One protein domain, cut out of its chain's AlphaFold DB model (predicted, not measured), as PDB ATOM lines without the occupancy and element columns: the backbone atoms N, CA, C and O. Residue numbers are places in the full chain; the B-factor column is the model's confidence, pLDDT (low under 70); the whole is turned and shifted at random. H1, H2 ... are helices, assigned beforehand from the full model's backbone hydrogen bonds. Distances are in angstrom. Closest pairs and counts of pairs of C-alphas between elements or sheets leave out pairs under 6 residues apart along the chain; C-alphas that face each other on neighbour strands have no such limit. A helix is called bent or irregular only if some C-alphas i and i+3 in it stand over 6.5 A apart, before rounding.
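AT A GLANCE: This is residues 1 to 56 of the 56 residues of the protein "Aureocin A53 family class IId bacteriocin" of Streptomyces sp. SID8378 (UniProt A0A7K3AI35). Four helices make two layers that cross: H1 and H2 fold back on each other as a hairpin in one layer, and H3 and H4, running opposite ways, make the other layer across them. H4 packs on both helices of the first layer, while H3 sits more loosely near the first residues of H1 and the last residues of H2. The printed part has 56 residues with four named helices, H1, H2, H3 and H4 in that order along the chain, and no named strand; the class is all helix. The whole is compact, with a radius of gyration of the C-alphas of 10.0 A, and rounded, spanning 25 by 19 by 17 A.

IN THESE COORDINATES: H1 is residues 2 to 13, 16.7 A from first to last C-alpha, and begins with C-alpha 2 at (-43.021, 106.599, 24.173). H2, residues 15 to 27, is the longest helix by residues and measures 16.2 A; its C-alpha 27 is at (-38.261, 91.305, 20.056). H2 is irregular: C-alphas 16 and 19 are 9.2 A apart. H3 is residues 29 to 37 and measures 12.2 A. H4 is residues 42 to 52, 15.2 A long, and ends with C-alpha 52 at (-31.562, 92.634, 9.668).

HOW THE PARTS SIT: H4 is the hub, touching three helices. It touches H1 at a steep tilt of 70.0 degrees, only just short of about perpendicular, the same way; their closest C-alphas, those of Leu 10 and Val 42, are 6.1 A apart. H4 touches H2 about perpendicular, at 84 degrees, with the closest C-alphas, Phe 21 and Ile 49, 7.1 A apart. H3 and H4 form a helical hairpin and only just touch, with 3 pairs of C-alphas within 8 A; the closest, Trp 35 and Ile 45, are 7.1 A apart, and the tilt is a steep 41 degrees, opposite ways. H1 and H2 form the other helical hairpin, a shallow tilt of 27 degrees, opposite ways. They touch through residues 7 to 11 of H1 and 21 to 26 of H2 alone, and their closest C-alphas, Ile 11 and Ser 22, are 5.6 A apart. H3 is close to H1 but not clearly touching it, with the closest C-alphas, Trp 3 and Met 33, 7.5 A apart. In H1, H3 and H4 every O i to N i+4 pair is within hydrogen-bond range; in H2, 5 of 9 are.

THE WHOLE: The two C-alphas farthest apart, those of Met 1 and Gly 54, are 29.6 A apart. The printed part has no cut, and the three links, H1 to H2, H2 to H3 and H3 to H4, are tight. The mean pLDDT of the printed part is 92.4; residues 1 and 56, the chain's first and last, are under 70.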
ATOM      1  N   MET A   1     -44.990 105.070  27.791       63.16
ATOM      2  CA  MET A   1     -45.824 105.524  26.649       63.16
ATOM      3  C   MET A   1     -45.041 105.755  25.348       63.16
ATOM      4  O   MET A   1     -45.546 105.370  24.303       63.16
ATOM      5  N   ALA A   2     -43.821 106.315  25.381       83.25
ATOM      6  CA  ALA A   2     -43.021 106.599  24.173       83.25
ATOM      7  C   ALA A   2     -42.688 105.360  23.312       83.25
ATOM      8  O   ALA A   2     -42.827 105.411  22.093       83.25
ATOM      9  N   TRP A   3     -42.350 104.225  23.942       90.50
ATOM     10  CA  TRP A   3     -42.043 102.975  23.228       90.50
ATOM     11  C   TRP A   3     -43.186 102.487  22.331       90.50
ATOM     12  O   TRP A   3     -42.961 102.177  21.170       90.50
ATOM     13  N   LEU A   4     -44.415 102.438  22.856       92.12
ATOM     14  CA  LEU A   4     -45.565 101.947  22.094       92.12
ATOM     15  C   LEU A   4     -45.821 102.819  20.859       92.12
ATOM     16  O   LEU A   4     -46.022 102.286  19.773       92.12
ATOM     17  N   LYS A   5     -45.736 104.149  21.003       92.56
ATOM     18  CA  LYS A   5     -45.875 105.087  19.877       92.56
ATOM     19  C   LYS A   5     -44.804 104.848  18.804       92.56
ATOM     20  O   LYS A   5     -45.136 104.784  17.625       92.56
ATOM     21  N   LEU A   6     -43.547 104.663  19.213       92.81
ATOM     22  CA  LEU A   6     -42.436 104.392  18.298       92.81
ATOM     23  C   LEU A   6     -42.587 103.040  17.588       92.81
ATOM     24  O   LEU A   6     -42.459 102.970  16.369       92.81
ATOM     25  N   ALA A   7     -42.907 101.979  18.330       94.06
ATOM     26  CA  ALA A   7     -43.117 100.648  17.768       94.06
ATOM     27  C   ALA A   7     -44.236 100.659  16.715       94.06
ATOM     28  O   ALA A   7     -44.059 100.113  15.629       94.06
ATOM     29  N   TYR A   8     -45.350 101.347  16.985       94.88
ATOM     30  CA  TYR A   8     -46.424 101.521  16.003       94.88
ATOM     31  C   TYR A   8     -45.977 102.302  14.765       94.88
ATOM     32  O   TYR A   8     -46.318 101.905  13.652       94.88
ATOM     33  N   ALA A   9     -45.202 103.379  14.931       94.81
ATOM     34  CA  ALA A   9     -44.669 104.142  13.802       94.81
ATOM     35  C   ALA A   9     -43.765 103.276  12.908       94.81
ATOM     36  O   ALA A   9     -43.909 103.291  11.686       94.81
ATOM     37  N   LEU A  10     -42.900 102.460  13.518       95.44
ATOM     38  CA  LEU A  10     -42.027 101.522  12.813       95.44
ATOM     39  C   LEU A  10     -42.814 100.429  12.096       95.44
ATOM     40  O   LEU A  10     -42.565 100.179  10.923       95.44
ATOM     41  N   ILE A  11     -43.781  99.800  12.767       95.19
ATOM     42  CA  ILE A  11     -44.613  98.745  12.170       95.19
ATOM     43  C   ILE A  11     -45.441  99.304  11.010       95.19
ATOM     44  O   ILE A  11     -45.558  98.646   9.982       95.19
ATOM     45  N   LYS A  12     -45.969 100.528  11.139       95.31
ATOM     46  CA  LYS A  12     -46.714 101.193  10.065       95.31
ATOM     47  C   LYS A  12     -45.815 101.497   8.862       95.31
ATOM     48  O   LYS A  12     -46.205 101.213   7.735       95.31
ATOM     49  N   ALA A  13     -44.613 102.023   9.092       94.62
ATOM     50  CA  ALA A  13     -43.653 102.326   8.028       94.62
ATOM     51  C   ALA A  13     -43.051 101.060   7.381       94.62
ATOM     52  O   ALA A  13     -42.776 101.036   6.183       94.62
ATOM     53  N   GLY A  14     -42.873  99.993   8.161       92.38
ATOM     54  CA  GLY A  14     -42.344  98.700   7.730       92.38
ATOM     55  C   GLY A  14     -43.404  97.670   7.334       92.38
ATOM     56  O   GLY A  14     -43.056  96.509   7.134       92.38
ATOM     57  N   ALA A  15     -44.679  98.053   7.204       92.31
ATOM     58  CA  ALA A  15     -45.786  97.117   6.970       92.31
ATOM     59  C   ALA A  15     -45.596  96.247   5.712       92.31
ATOM     60  O   ALA A  15     -45.992  95.082   5.704       92.31
ATOM     61  N   LYS A  16     -44.911  96.774   4.687       91.19
ATOM     62  CA  LYS A  16     -44.563  96.047   3.451       91.19
ATOM     63  C   LYS A  16     -43.690  94.801   3.674       91.19
ATOM     64  O   LYS A  16     -43.689  93.909   2.836       91.19
ATOM     65  N   TYR A  17     -42.980  94.717   4.799       90.88
ATOM     66  CA  TYR A  17     -42.138  93.572   5.167       90.88
ATOM     67  C   TYR A  17     -42.896  92.497   5.975       90.88
ATOM     68  O   TYR A  17     -42.324  91.480   6.380       90.88
ATOM     69  N   GLY A  18     -44.191  92.714   6.225       89.88
ATOM     70  CA  GLY A  18     -45.093  91.741   6.830       89.88
ATOM     71  C   GLY A  18     -44.804  91.412   8.298       89.88
ATOM     72  O   GLY A  18     -44.151  92.144   9.044       89.88
ATOM     73  N   THR A  19     -45.317  90.265   8.737       92.19
ATOM     74  CA  THR A  19     -45.303  89.825  10.142       92.19
ATOM     75  C   THR A  19     -43.913  89.519  10.695       92.19
ATOM     76  O   THR A  19     -43.724  89.558  11.909       92.19
ATOM     77  N   LYS A  20     -42.918  89.232   9.844       92.12
ATOM     78  CA  LYS A  20     -41.524  89.055  10.293       92.12
ATOM     79  C   LYS A  20     -40.959  90.358  10.861       92.12
ATOM     80  O   LYS A  20     -40.318  90.338  11.908       92.12
ATOM     81  N   PHE A  21     -41.269  91.485  10.223       94.75
ATOM     82  CA  PHE A  21     -40.834  92.806  10.663       94.75
ATOM     83  C   PHE A  21     -41.462  93.196  11.999       94.75
ATOM     84  O   PHE A  21     -40.756  93.592  12.922       94.75
ATOM     85  N   SER A  22     -42.782  93.032  12.141       94.19
ATOM     86  CA  SER A  22     -43.462  93.376  13.393       94.19
ATOM     87  C   SER A  22     -42.967  92.528  14.564       94.19
ATOM     88  O   SER A  22     -42.696  93.071  15.634       94.19
ATOM     89  N   LYS A  23     -42.751  91.221  14.360       95.12
ATOM     90  CA  LYS A  23     -42.132  90.347  15.371       95.12
ATOM     91  C   LYS A  23     -40.729  90.820  15.753       95.12
ATOM     92  O   LYS A  23     -40.416  90.871  16.941       95.12
ATOM     93  N   TRP A  24     -39.913  91.215  14.775       95.44
ATOM     94  CA  TRP A  24     -38.566  91.723  15.031       95.44
ATOM     95  C   TRP A  24     -38.587  93.014  15.860       95.44
ATOM     96  O   TRP A  24     -37.821  93.126  16.818       95.44
ATOM     97  N   VAL A  25     -39.496  93.951  15.550       95.62
ATOM     98  CA  VAL A  25     -39.677  95.211  16.300       95.62
ATOM     99  C   VAL A  25     -39.977  94.947  17.775       95.62
ATOM    100  O   VAL A  25     -39.371  95.569  18.647       95.62
ATOM    101  N   TRP A  26     -40.884  94.012  18.069       95.25
ATOM    102  CA  TRP A  26     -41.231  93.671  19.450       95.25
ATOM    103  C   TRP A  26     -40.106  92.932  20.180       95.25
ATOM    104  O   TRP A  26     -39.880  93.197  21.360       95.25
ATOM    105  N   ALA A  27     -39.373  92.061  19.483       95.69
ATOM    106  CA  ALA A  27     -38.261  91.305  20.056       95.69
ATOM    107  C   ALA A  27     -37.027  92.177  20.370       95.69
ATOM    108  O   ALA A  27     -36.318  91.913  21.336       95.69
ATOM    109  N   ASN A  28     -36.783  93.246  19.603       96.31
ATOM    110  CA  ASN A  28     -35.542  94.034  19.666       96.31
ATOM    111  C   ASN A  28     -35.732  95.438  20.264       96.31
ATOM    112  O   ASN A  28     -35.087  96.409  19.853       96.31
ATOM    113  N   LYS A  29     -36.602  95.552  21.273       94.38
ATOM    114  CA  LYS A  29     -36.950  96.826  21.923       94.38
ATOM    115  C   LYS A  29     -35.743  97.655  22.363       94.38
ATOM    116  O   LYS A  29     -35.701  98.855  22.102       94.38
ATOM    117  N   SER A  30     -34.777  97.039  23.050       94.75
ATOM    118  CA  SER A  30     -33.606  97.757  23.580       94.75
ATOM    119  C   SER A  30     -32.786  98.400  22.457       94.75
ATOM    120  O   SER A  30     -32.446  99.579  22.535       94.75
ATOM    121  N   THR A  31     -32.547  97.661  21.374       95.19
ATOM    122  CA  THR A  31     -31.797  98.125  20.201       95.19
ATOM    123  C   THR A  31     -32.480  99.311  19.524       95.19
ATOM    124  O   THR A  31     -31.850 100.340  19.295       95.19
ATOM    125  N   ILE A  32     -33.791  99.217  19.286       95.19
ATOM    126  CA  ILE A  32     -34.564 100.296  18.658       95.19
ATOM    127  C   ILE A  32     -34.587 101.551  19.536       95.19
ATOM    128  O   ILE A  32     -34.456 102.662  19.027       95.19
ATOM    129  N   MET A  33     -34.720 101.393  20.855       94.25
ATOM    130  CA  MET A  33     -34.668 102.522  21.786       94.25
ATOM    131  C   MET A  33     -33.296 103.207  21.780       94.25
ATOM    132  O   MET A  33     -33.243 104.435  21.849       94.25
ATOM    133  N   LYS A  34     -32.196 102.450  21.644       96.00
ATOM    134  CA  LYS A  34     -30.851 103.025  21.473       96.00
ATOM    135  C   LYS A  34     -30.751 103.822  20.175       96.00
ATOM    136  O   LYS A  34     -30.282 104.951  20.212       96.00
ATOM    137  N   TRP A  35     -31.252 103.287  19.061       95.31
ATOM    138  CA  TRP A  35     -31.264 104.018  17.793       95.31
ATOM    139  C   TRP A  35     -32.116 105.291  17.861       95.31
ATOM    140  O   TRP A  35     -31.670 106.360  17.461       95.31
ATOM    141  N   SER A  36     -33.303 105.214  18.459       93.56
ATOM    142  CA  SER A  36     -34.139 106.399  18.664       93.56
ATOM    143  C   SER A  36     -33.463 107.441  19.559       93.56
ATOM    144  O   SER A  36     -33.612 108.630  19.304       93.56
ATOM    145  N   SER A  37     -32.719 107.018  20.587       94.31
ATOM    146  CA  SER A  37     -31.985 107.935  21.477       94.31
ATOM    147  C   SER A  37     -30.752 108.543  20.802       94.31
ATOM    148  O   SER A  37     -30.355 109.648  21.144       94.31
ATOM    149  N   ALA A  38     -30.172 107.841  19.827       95.06
ATOM    150  CA  ALA A  38     -29.083 108.333  18.988       95.06
ATOM    151  C   ALA A  38     -29.554 109.308  17.887       95.06
ATOM    152  O   ALA A  38     -28.731 109.800  17.124       95.06
ATOM    153  N   GLY A  39     -30.859 109.591  17.800       94.69
ATOM    154  CA  GLY A  39     -31.417 110.557  16.854       94.69
ATOM    155  C   GLY A  39     -31.749 109.991  15.472       94.69
ATOM    156  O   GLY A  39     -32.124 110.763  14.593       94.69
ATOM    157  N   TYR A  40     -31.665 108.670  15.272       95.94
ATOM    158  CA  TYR A  40     -32.073 108.062  14.004       95.94
ATOM    159  C   TYR A  40     -33.571 108.246  13.764       95.94
ATOM    160  O   TYR A  40     -34.410 108.074  14.659       95.94
ATOM    161  N   THR A  41     -33.917 108.544  12.519       95.38
ATOM    162  CA  THR A  41     -35.298 108.694  12.078       95.38
ATOM    163  C   THR A  41     -36.006 107.342  11.983       95.38
ATOM    164  O   THR A  41     -35.395 106.280  11.843       95.38
ATOM    165  N   VAL A  42     -37.341 107.372  11.992       93.88
ATOM    166  CA  VAL A  42     -38.172 106.170  11.802       93.88
ATOM    167  C   VAL A  42     -37.810 105.453  10.494       93.88
ATOM    168  O   VAL A  42     -37.730 104.229  10.482       93.88
ATOM    169  N   ALA A  43     -37.543 106.194   9.413       94.00
ATOM    170  CA  ALA A  43     -37.208 105.625   8.107       94.00
ATOM    171  C   ALA A  43     -35.865 104.875   8.113       94.00
ATOM    172  O   ALA A  43     -35.786 103.758   7.599       94.00
ATOM    173  N   GLU A  44     -34.834 105.444   8.743       95.69
ATOM    174  CA  GLU A  44     -33.527 104.790   8.896       95.69
ATOM    175  C   GLU A  44     -33.637 103.519   9.732       95.69
ATOM    176  O   GLU A  44     -33.132 102.466   9.341       95.69
ATOM    177  N   ILE A  45     -34.374 103.585  10.842       96.00
ATOM    178  CA  ILE A  45     -34.600 102.418  11.694       96.00
ATOM    179  C   ILE A  45     -35.341 101.325  10.913       96.00
ATOM    180  O   ILE A  45     -34.969 100.157  11.002       96.00
ATOM    181  N   VAL A  46     -36.345 101.673  10.102       95.50
ATOM    182  CA  VAL A  46     -37.026 100.699   9.235       95.50
ATOM    183  C   VAL A  46     -36.057 100.048   8.243       95.50
ATOM    184  O   VAL A  46     -36.142  98.837   8.046       95.50
ATOM    185  N   LEU A  47     -35.121 100.798   7.652       94.75
ATOM    186  CA  LEU A  47     -34.096 100.235   6.764       94.75
ATOM    187  C   LEU A  47     -33.152  99.281   7.506       94.75
ATOM    188  O   LEU A  47     -32.853  98.204   6.990       94.75
ATOM    189  N   PHE A  48     -32.717  99.628   8.720       95.19
ATOM    190  CA  PHE A  48     -31.885  98.741   9.541       95.19
ATOM    191  C   PHE A  48     -32.605  97.442   9.885       95.19
ATOM    192  O   PHE A  48     -32.030  96.365   9.736       95.19
ATOM    193  N   ILE A  49     -33.878  97.528  10.282       95.25
ATOM    194  CA  ILE A  49     -34.695  96.348  10.572       95.25
ATOM    195  C   ILE A  49     -34.865  95.504   9.307       95.25
ATOM    196  O   ILE A  49     -34.684  94.292   9.362       95.25
ATOM    197  N   ALA A  50     -35.180  96.127   8.169       93.25
ATOM    198  CA  ALA A  50     -35.387  95.426   6.905       93.25
ATOM    199  C   ALA A  50     -34.131  94.666   6.444       93.25
ATOM    200  O   ALA A  50     -34.232  93.511   6.034       93.25
ATOM    201  N   ARG A  51     -32.946  95.271   6.604       93.62
ATOM    202  CA  ARG A  51     -31.654  94.606   6.370       93.62
ATOM    203  C   ARG A  51     -31.412  93.467   7.360       93.62
ATOM    204  O   ARG A  51     -30.984  92.394   6.952       93.62
ATOM    205  N   ALA A  52     -31.735  93.660   8.639       92.19
ATOM    206  CA  ALA A  52     -31.562  92.634   9.668       92.19
ATOM    207  C   ALA A  52     -32.447  91.392   9.443       92.19
ATOM    208  O   ALA A  52     -32.066  90.294   9.840       92.19
ATOM    209  N   ILE A  53     -33.615  91.552   8.810       91.00
ATOM    210  CA  ILE A  53     -34.519  90.440   8.468       91.00
ATOM    211  C   ILE A  53     -34.331  89.907   7.038       91.00
ATOM    212  O   ILE A  53     -35.074  89.010   6.639       91.00
ATOM    213  N   GLY A  54     -33.387  90.457   6.264       89.25
ATOM    214  CA  GLY A  54     -33.133  90.061   4.873       89.25
ATOM    215  C   GLY A  54     -34.287  90.365   3.910       89.25
ATOM    216  O   GLY A  54     -34.520  89.599   2.981       89.25
ATOM    217  N   ALA A  55     -35.052  91.432   4.161       80.19
ATOM    218  CA  ALA A  55     -36.201  91.836   3.342       80.19
ATOM    219  C   ALA A  55     -35.964  93.131   2.537       80.19
ATOM    220  O   ALA A  55     -36.902  93.627   1.910       80.19
ATOM    221  N   ALA A  56     -34.751  93.687   2.595       59.03
ATOM    222  CA  ALA A  56     -34.306  94.879   1.871       59.03
ATOM    223  C   ALA A  56     -33.104  94.566   0.983       59.03
ATOM    224  O   ALA A  56     -32.318  93.674   1.373       59.03
TER     225      ALA A  56